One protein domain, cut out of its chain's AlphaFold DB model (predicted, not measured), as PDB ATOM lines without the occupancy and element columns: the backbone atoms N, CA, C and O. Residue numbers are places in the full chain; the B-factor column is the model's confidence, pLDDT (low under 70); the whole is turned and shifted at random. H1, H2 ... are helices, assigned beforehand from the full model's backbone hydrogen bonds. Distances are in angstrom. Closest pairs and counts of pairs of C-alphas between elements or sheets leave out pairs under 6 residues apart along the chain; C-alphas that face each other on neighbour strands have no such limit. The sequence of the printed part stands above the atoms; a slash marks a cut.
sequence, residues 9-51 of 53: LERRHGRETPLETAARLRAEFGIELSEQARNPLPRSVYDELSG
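Overview. This is residues 9 to 51 of the 53 residues of an uncharacterized protein of Mesorhizobium sp. L-2-11 (UniProt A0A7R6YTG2). The printed part is drawn out into a wide, open U, with the tail of residues 9 to 17 and H1 on one side, the short H2 along the curve, and H3 at the other end. It has 43 residues with three named helices, in the order H1, H2, H3, and no named strand; the class is all helix. It is only just extended, close to loose, with a radius of gyration of the C-alphas of 14.0 A, and spans 38 by 23 by 15 A.

Arrangement. H1, residues 18 to 28, H2, residues 35 to 38, and H3, residues 43 to 50, are apart from one another. Residues 34 to 51 stand free, as do residues 25 to 30, of which 25 to 28 belong to H1. In H1 and H3 every O i to N i+4 pair is within hydrogen-bond range; H2 is too short for such a pair, and its one O i to N i+3 pair is within range.

Along the chain. H1 begins at C-alpha 18 (-12.237, -15.053, 23.811) and is 15.1 A long. H2 is 5.2 A long. H3 is 10.3 A long and ends at C-alpha 50 (3.629, -9.269, 39.208).

Size, cuts and confidence. The C-alphas farthest apart, of Gly 14 and Ser 44, are 38.3 A apart. The printed part has no cut. H1 to H2 is a short link, H2 to H3 a tight one. Residues 9 to 16 and residue 51 have pLDDT under 70.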
ATOM      1  N   LEU A   9     -17.626  -8.612  28.592       55.75
ATOM      2  CA  LEU A   9     -17.206  -9.386  27.433       55.75
ATOM      3  C   LEU A   9     -18.400 -10.128  26.814       55.75
ATOM      4  O   LEU A   9     -18.668  -9.966  25.626       55.75
ATOM      5  N   GLU A  10     -19.209 -10.817  27.621       55.38
ATOM      6  CA  GLU A  10     -20.400 -11.553  27.166       55.38
ATOM      7  C   GLU A  10     -21.415 -10.673  26.412       55.38
ATOM      8  O   GLU A  10     -21.993 -11.095  25.414       55.38
ATOM      9  N   ARG A  11     -21.599  -9.409  26.819       55.38
ATOM     10  CA  ARG A  11     -22.526  -8.478  26.140       55.38
ATOM     11  C   ARG A  11     -22.044  -8.003  24.768       55.38
ATOM     12  O   ARG A  11     -22.845  -7.466  24.005       55.38
ATOM     13  N   ARG A  12     -20.762  -8.192  24.448       54.75
ATOM     14  CA  ARG A  12     -20.173  -7.896  23.132       54.75
ATOM     15  C   ARG A  12     -20.146  -9.132  22.221       54.75
ATOM     16  O   ARG A  12     -19.979  -8.997  21.010       54.75
ATOM     17  N   HIS A  13     -20.344 -10.327  22.783       53.72
ATOM     18  CA  HIS A  13     -20.280 -11.624  22.106       53.72
ATOM     19  C   HIS A  13     -21.587 -12.003  21.402       53.72
ATOM     20  O   HIS A  13     -22.231 -13.002  21.704       53.72
ATOM     21  N   GLY A  14     -21.941 -11.239  20.375       53.81
ATOM     22  CA  GLY A  14     -22.712 -11.810  19.273       53.81
ATOM     23  C   GLY A  14     -21.836 -12.520  18.232       53.81
ATOM     24  O   GLY A  14     -22.394 -13.074  17.289       53.81
ATOM     25  N   ARG A  15     -20.490 -12.430  18.309       64.75
ATOM     26  CA  ARG A  15     -19.668 -12.654  17.102       64.75
ATOM     27  C   ARG A  15     -18.241 -13.211  17.234       64.75
ATOM     28  O   ARG A  15     -17.793 -13.778  16.252       64.75
ATOM     29  N   GLU A  16     -17.538 -13.113  18.362       61.47
ATOM     30  CA  GLU A  16     -16.149 -13.619  18.473       61.47
ATOM     31  C   GLU A  16     -15.897 -14.166  19.871       61.47
ATOM     32  O   GLU A  16     -16.149 -13.447  20.821       61.47
ATOM     33  N   THR A  17     -15.405 -15.395  20.016       76.75
ATOM     34  CA  THR A  17     -15.028 -16.015  21.300       76.75
ATOM     35  C   THR A  17     -13.755 -15.387  21.900       76.75
ATOM     36  O   THR A  17     -12.998 -14.709  21.198       76.75
ATOM     37  N   PRO A  18     -13.446 -15.611  23.197       73.75
ATOM     38  CA  PRO A  18     -12.237 -15.053  23.811       73.75
ATOM     39  C   PRO A  18     -10.959 -15.578  23.140       73.75
ATOM     40  O   PRO A  18      -9.958 -14.871  23.046       73.75
ATOM     41  N   LEU A  19     -11.014 -16.810  22.622       72.69
ATOM     42  CA  LEU A  19      -9.929 -17.430  21.872       72.69
ATOM     43  C   LEU A  19      -9.709 -16.744  20.518       72.69
ATOM     44  O   LEU A  19      -8.567 -16.445  20.170       72.69
ATOM     45  N   GLU A  20     -10.787 -16.451  19.788       76.06
ATOM     46  CA  GLU A  20     -10.744 -15.711  18.518       76.06
ATOM     47  C   GLU A  20     -10.253 -14.279  18.723       76.06
ATOM     48  O   GLU A  20      -9.380 -13.821  17.991       76.06
ATOM     49  N   THR A  21     -10.711 -13.613  19.785       77.94
ATOM     50  CA  THR A  21     -10.212 -12.287  20.170       77.94
ATOM     51  C   THR A  21      -8.710 -12.326  20.438       77.94
ATOM     52  O   THR A  21      -7.963 -11.494  19.926       77.94
ATOM     53  N   ALA A  22      -8.239 -13.312  21.203       79.69
ATOM     54  CA  ALA A  22      -6.819 -13.457  21.487       79.69
ATOM     55  C   ALA A  22      -6.007 -13.786  20.220       79.69
ATOM     56  O   ALA A  22      -4.889 -13.301  20.072       79.69
ATOM     57  N   ALA A  23      -6.544 -14.580  19.291       80.25
ATOM     58  CA  ALA A  23      -5.910 -14.847  17.999       80.25
ATOM     59  C   ALA A  23      -5.843 -13.589  17.112       80.25
ATOM     60  O   ALA A  23      -4.783 -13.299  16.559       80.25
ATOM     61  N   ARG A  24      -6.926 -12.802  17.041       80.75
ATOM     62  CA  ARG A  24      -6.985 -11.523  16.313       80.75
ATOM     63  C   ARG A  24      -5.969 -10.528  16.856       80.75
ATOM     64  O   ARG A  24      -5.223  -9.947  16.081       80.75
ATOM     65  N   LEU A  25      -5.917 -10.362  18.178       83.88
ATOM     66  CA  LEU A  25      -4.951  -9.478  18.831       83.88
ATOM     67  C   LEU A  25      -3.520  -9.933  18.535       83.88
ATOM     68  O   LEU A  25      -2.690  -9.129  18.135       83.88
ATOM     69  N   ARG A  26      -3.225 -11.231  18.639       81.94
ATOM     70  CA  ARG A  26      -1.891 -11.742  18.295       81.94
ATOM     71  C   ARG A  26      -1.512 -11.443  16.847       81.94
ATOM     72  O   ARG A  26      -0.401 -10.990  16.612       81.94
ATOM     73  N   ALA A  27      -2.433 -11.628  15.901       80.81
ATOM     74  CA  ALA A  27      -2.202 -11.286  14.500       80.81
ATOM     75  C   ALA A  27      -2.015  -9.770  14.279       80.81
ATOM     76  O   ALA A  27      -1.130  -9.371  13.531       80.81
ATOM     77  N   GLU A  28      -2.805  -8.930  14.955       80.06
ATOM     78  CA  GLU A  28      -2.739  -7.460  14.882       80.06
ATOM     79  C   GLU A  28      -1.407  -6.908  15.409       80.06
ATOM     80  O   GLU A  28      -0.840  -5.992  14.819       80.06
ATOM     81  N   PHE A  29      -0.878  -7.498  16.482       80.50
ATOM     82  CA  PHE A  29       0.388  -7.093  17.100       80.50
ATOM     83  C   PHE A  29       1.608  -7.887  16.596       80.50
ATOM     84  O   PHE A  29       2.711  -7.672  17.092       80.50
ATOM     85  N   GLY A  30       1.434  -8.804  15.635       81.50
ATOM     86  CA  GLY A  30       2.521  -9.648  15.116       81.50
ATOM     87  C   GLY A  30       3.132 -10.589  16.161       81.50
ATOM     88  O   GLY A  30       4.310 -10.923  16.087       81.50
ATOM     89  N   ILE A  31       2.351 -10.988  17.167       78.06
ATOM     90  CA  ILE A  31       2.798 -11.838  18.272       78.06
ATOM     91  C   ILE A  31       2.674 -13.304  17.856       78.06
ATOM     92  O   ILE A  31       1.579 -13.874  17.835       78.06
ATOM     93  N   GLU A  32       3.808 -13.944  17.590       76.69
ATOM     94  CA  GLU A  32       3.884 -15.384  17.352       76.69
ATOM     95  C   GLU A  32       4.059 -16.137  18.678       76.69
ATOM     96  O   GLU A  32       5.025 -15.946  19.418       76.69
ATOM     97  N   LEU A  33       3.103 -17.010  19.007       71.50
ATOM     98  CA  LEU A  33       3.212 -17.901  20.162       71.50
ATOM     99  C   LEU A  33       4.086 -19.104  19.801       71.50
ATOM    100  O   LEU A  33       3.577 -20.113  19.304       71.50
ATOM    101  N   SER A  34       5.380 -19.012  20.106       74.81
ATOM    102  CA  SER A  34       6.265 -20.179  20.176       74.81
ATOM    103  C   SER A  34       5.724 -21.203  21.180       74.81
ATOM    104  O   SER A  34       5.036 -20.840  22.136       74.81
ATOM    105  N   GLU A  35       6.053 -22.485  21.013       73.88
ATOM    106  CA  GLU A  35       5.572 -23.560  21.903       73.88
ATOM    107  C   GLU A  35       5.873 -23.282  23.384       73.88
ATOM    108  O   GLU A  35       5.050 -23.546  24.255       73.88
ATOM    109  N   GLN A  36       7.008 -22.641  23.661       72.06
ATOM    110  CA  GLN A  36       7.405 -22.206  25.002       72.06
ATOM    111  C   GLN A  36       6.476 -21.134  25.588       72.06
ATOM    112  O   GLN A  36       6.203 -21.159  26.781       72.06
ATOM    113  N   ALA A  37       5.952 -20.223  24.765       73.31
ATOM    114  CA  ALA A  37       5.047 -19.158  25.199       73.31
ATOM    115  C   ALA A  37       3.591 -19.639  25.354       73.31
ATOM    116  O   ALA A  37       2.754 -18.931  25.911       73.31
ATOM    117  N   ARG A  38       3.279 -20.851  24.871       72.94
ATOM    118  CA  ARG A  38       2.015 -21.546  25.168       72.94
ATOM    119  C   ARG A  38       2.043 -22.257  26.515       72.94
ATOM    120  O   ARG A  38       0.978 -22.606  27.021       72.94
ATOM    121  N   ASN A  39       3.226 -22.461  27.090       79.62
ATOM    122  CA  ASN A  39       3.336 -22.984  28.438       79.62
ATOM    123  C   ASN A  39       3.103 -21.863  29.454       79.62
ATOM    124  O   ASN A  39       3.552 -20.733  29.246       79.62
ATOM    125  N   PRO A  40       2.409 -22.164  30.561       80.25
ATOM    126  CA  PRO A  40       2.280 -21.212  31.648       80.25
ATOM    127  C   PRO A  40       3.670 -20.813  32.155       80.25
ATOM    128  O   PRO A  40       4.583 -21.642  32.227       80.25
ATOM    129  N   LEU A  41       3.817 -19.536  32.513       80.38
ATOM    130  CA  LEU A  41       5.047 -19.040  33.118       80.38
ATOM    131  C   LEU A  41       5.329 -19.796  34.426       80.38
ATOM    132  O   LEU A  41       4.393 -20.087  35.181       80.38
ATOM    133  N   PRO A  42       6.604 -20.091  34.734       86.19
ATOM    134  CA  PRO A  42       6.976 -20.613  36.038       86.19
ATOM    135  C   PRO A  42       6.496 -19.658  37.132       86.19
ATOM    136  O   PRO A  42       6.666 -18.446  37.002       86.19
ATOM    137  N   ARG A  43       5.938 -20.195  38.227       81.69
ATOM    138  CA  ARG A  43       5.372 -19.371  39.308       81.69
ATOM    139  C   ARG A  43       6.362 -18.327  39.823       81.69
ATOM    140  O   ARG A  43       5.970 -17.187  39.994       81.69
ATOM    141  N   SER A  44       7.631 -18.703  39.977       82.94
ATOM    142  CA  SER A  44       8.700 -17.793  40.412       82.94
ATOM    143  C   SER A  44       8.904 -16.596  39.477       82.94
ATOM    144  O   SER A  44       9.197 -15.510  39.950       82.94
ATOM    145  N   VAL A  45       8.752 -16.790  38.162       83.19
ATOM    146  CA  VAL A  45       8.891 -15.714  37.164       83.19
ATOM    147  C   VAL A  45       7.650 -14.823  37.171       83.19
ATOM    148  O   VAL A  45       7.750 -13.616  36.989       83.19
ATOM    149  N   TYR A  46       6.473 -15.415  37.385       81.69
ATOM    150  CA  TYR A  46       5.237 -14.654  37.528       81.69
ATOM    151  C   TYR A  46       5.278 -13.744  38.759       81.69
ATOM    152  O   TYR A  46       5.000 -12.564  38.611       81.69
ATOM    153  N   ASP A  47       5.666 -14.285  39.917       82.06
ATOM    154  CA  ASP A  47       5.797 -13.561  41.192       82.06
ATOM    155  C   ASP A  47       6.719 -12.335  41.057       82.06
ATOM    156  O   ASP A  47       6.358 -11.221  41.430       82.06
ATOM    157  N   GLU A  48       7.882 -12.527  40.424       83.44
ATOM    158  CA  GLU A  48       8.861 -11.461  40.183       83.44
ATOM    159  C   GLU A  48       8.308 -10.349  39.274       83.44
ATOM    160  O   GLU A  48       8.556  -9.167  39.506       83.44
ATOM    161  N   LEU A  49       7.537 -10.714  38.244       82.50
ATOM    162  CA  LEU A  49       6.944  -9.759  37.304       82.50
ATOM    163  C   LEU A  49       5.673  -9.090  37.840       82.50
ATOM    164  O   LEU A  49       5.372  -7.964  37.439       82.50
ATOM    165  N   SER A  50       4.900  -9.776  38.686       75.19
ATOM    166  CA  SER A  50       3.629  -9.269  39.208       75.19
ATOM    167  C   SER A  50       3.817  -8.300  40.371       75.19
ATOM    168  O   SER A  50       2.920  -7.497  40.619       75.19
ATOM    169  N   GLY A  51       4.970  -8.336  41.049       65.62
ATOM    170  CA  GLY A  51       5.248  -7.474  42.201       65.62
ATOM    171  C   GLY A  51       4.327  -7.753  43.392       65.62
ATOM    172  O   GLY A  51       4.131  -6.874  44.229       65.62
TER     173      GLY A  51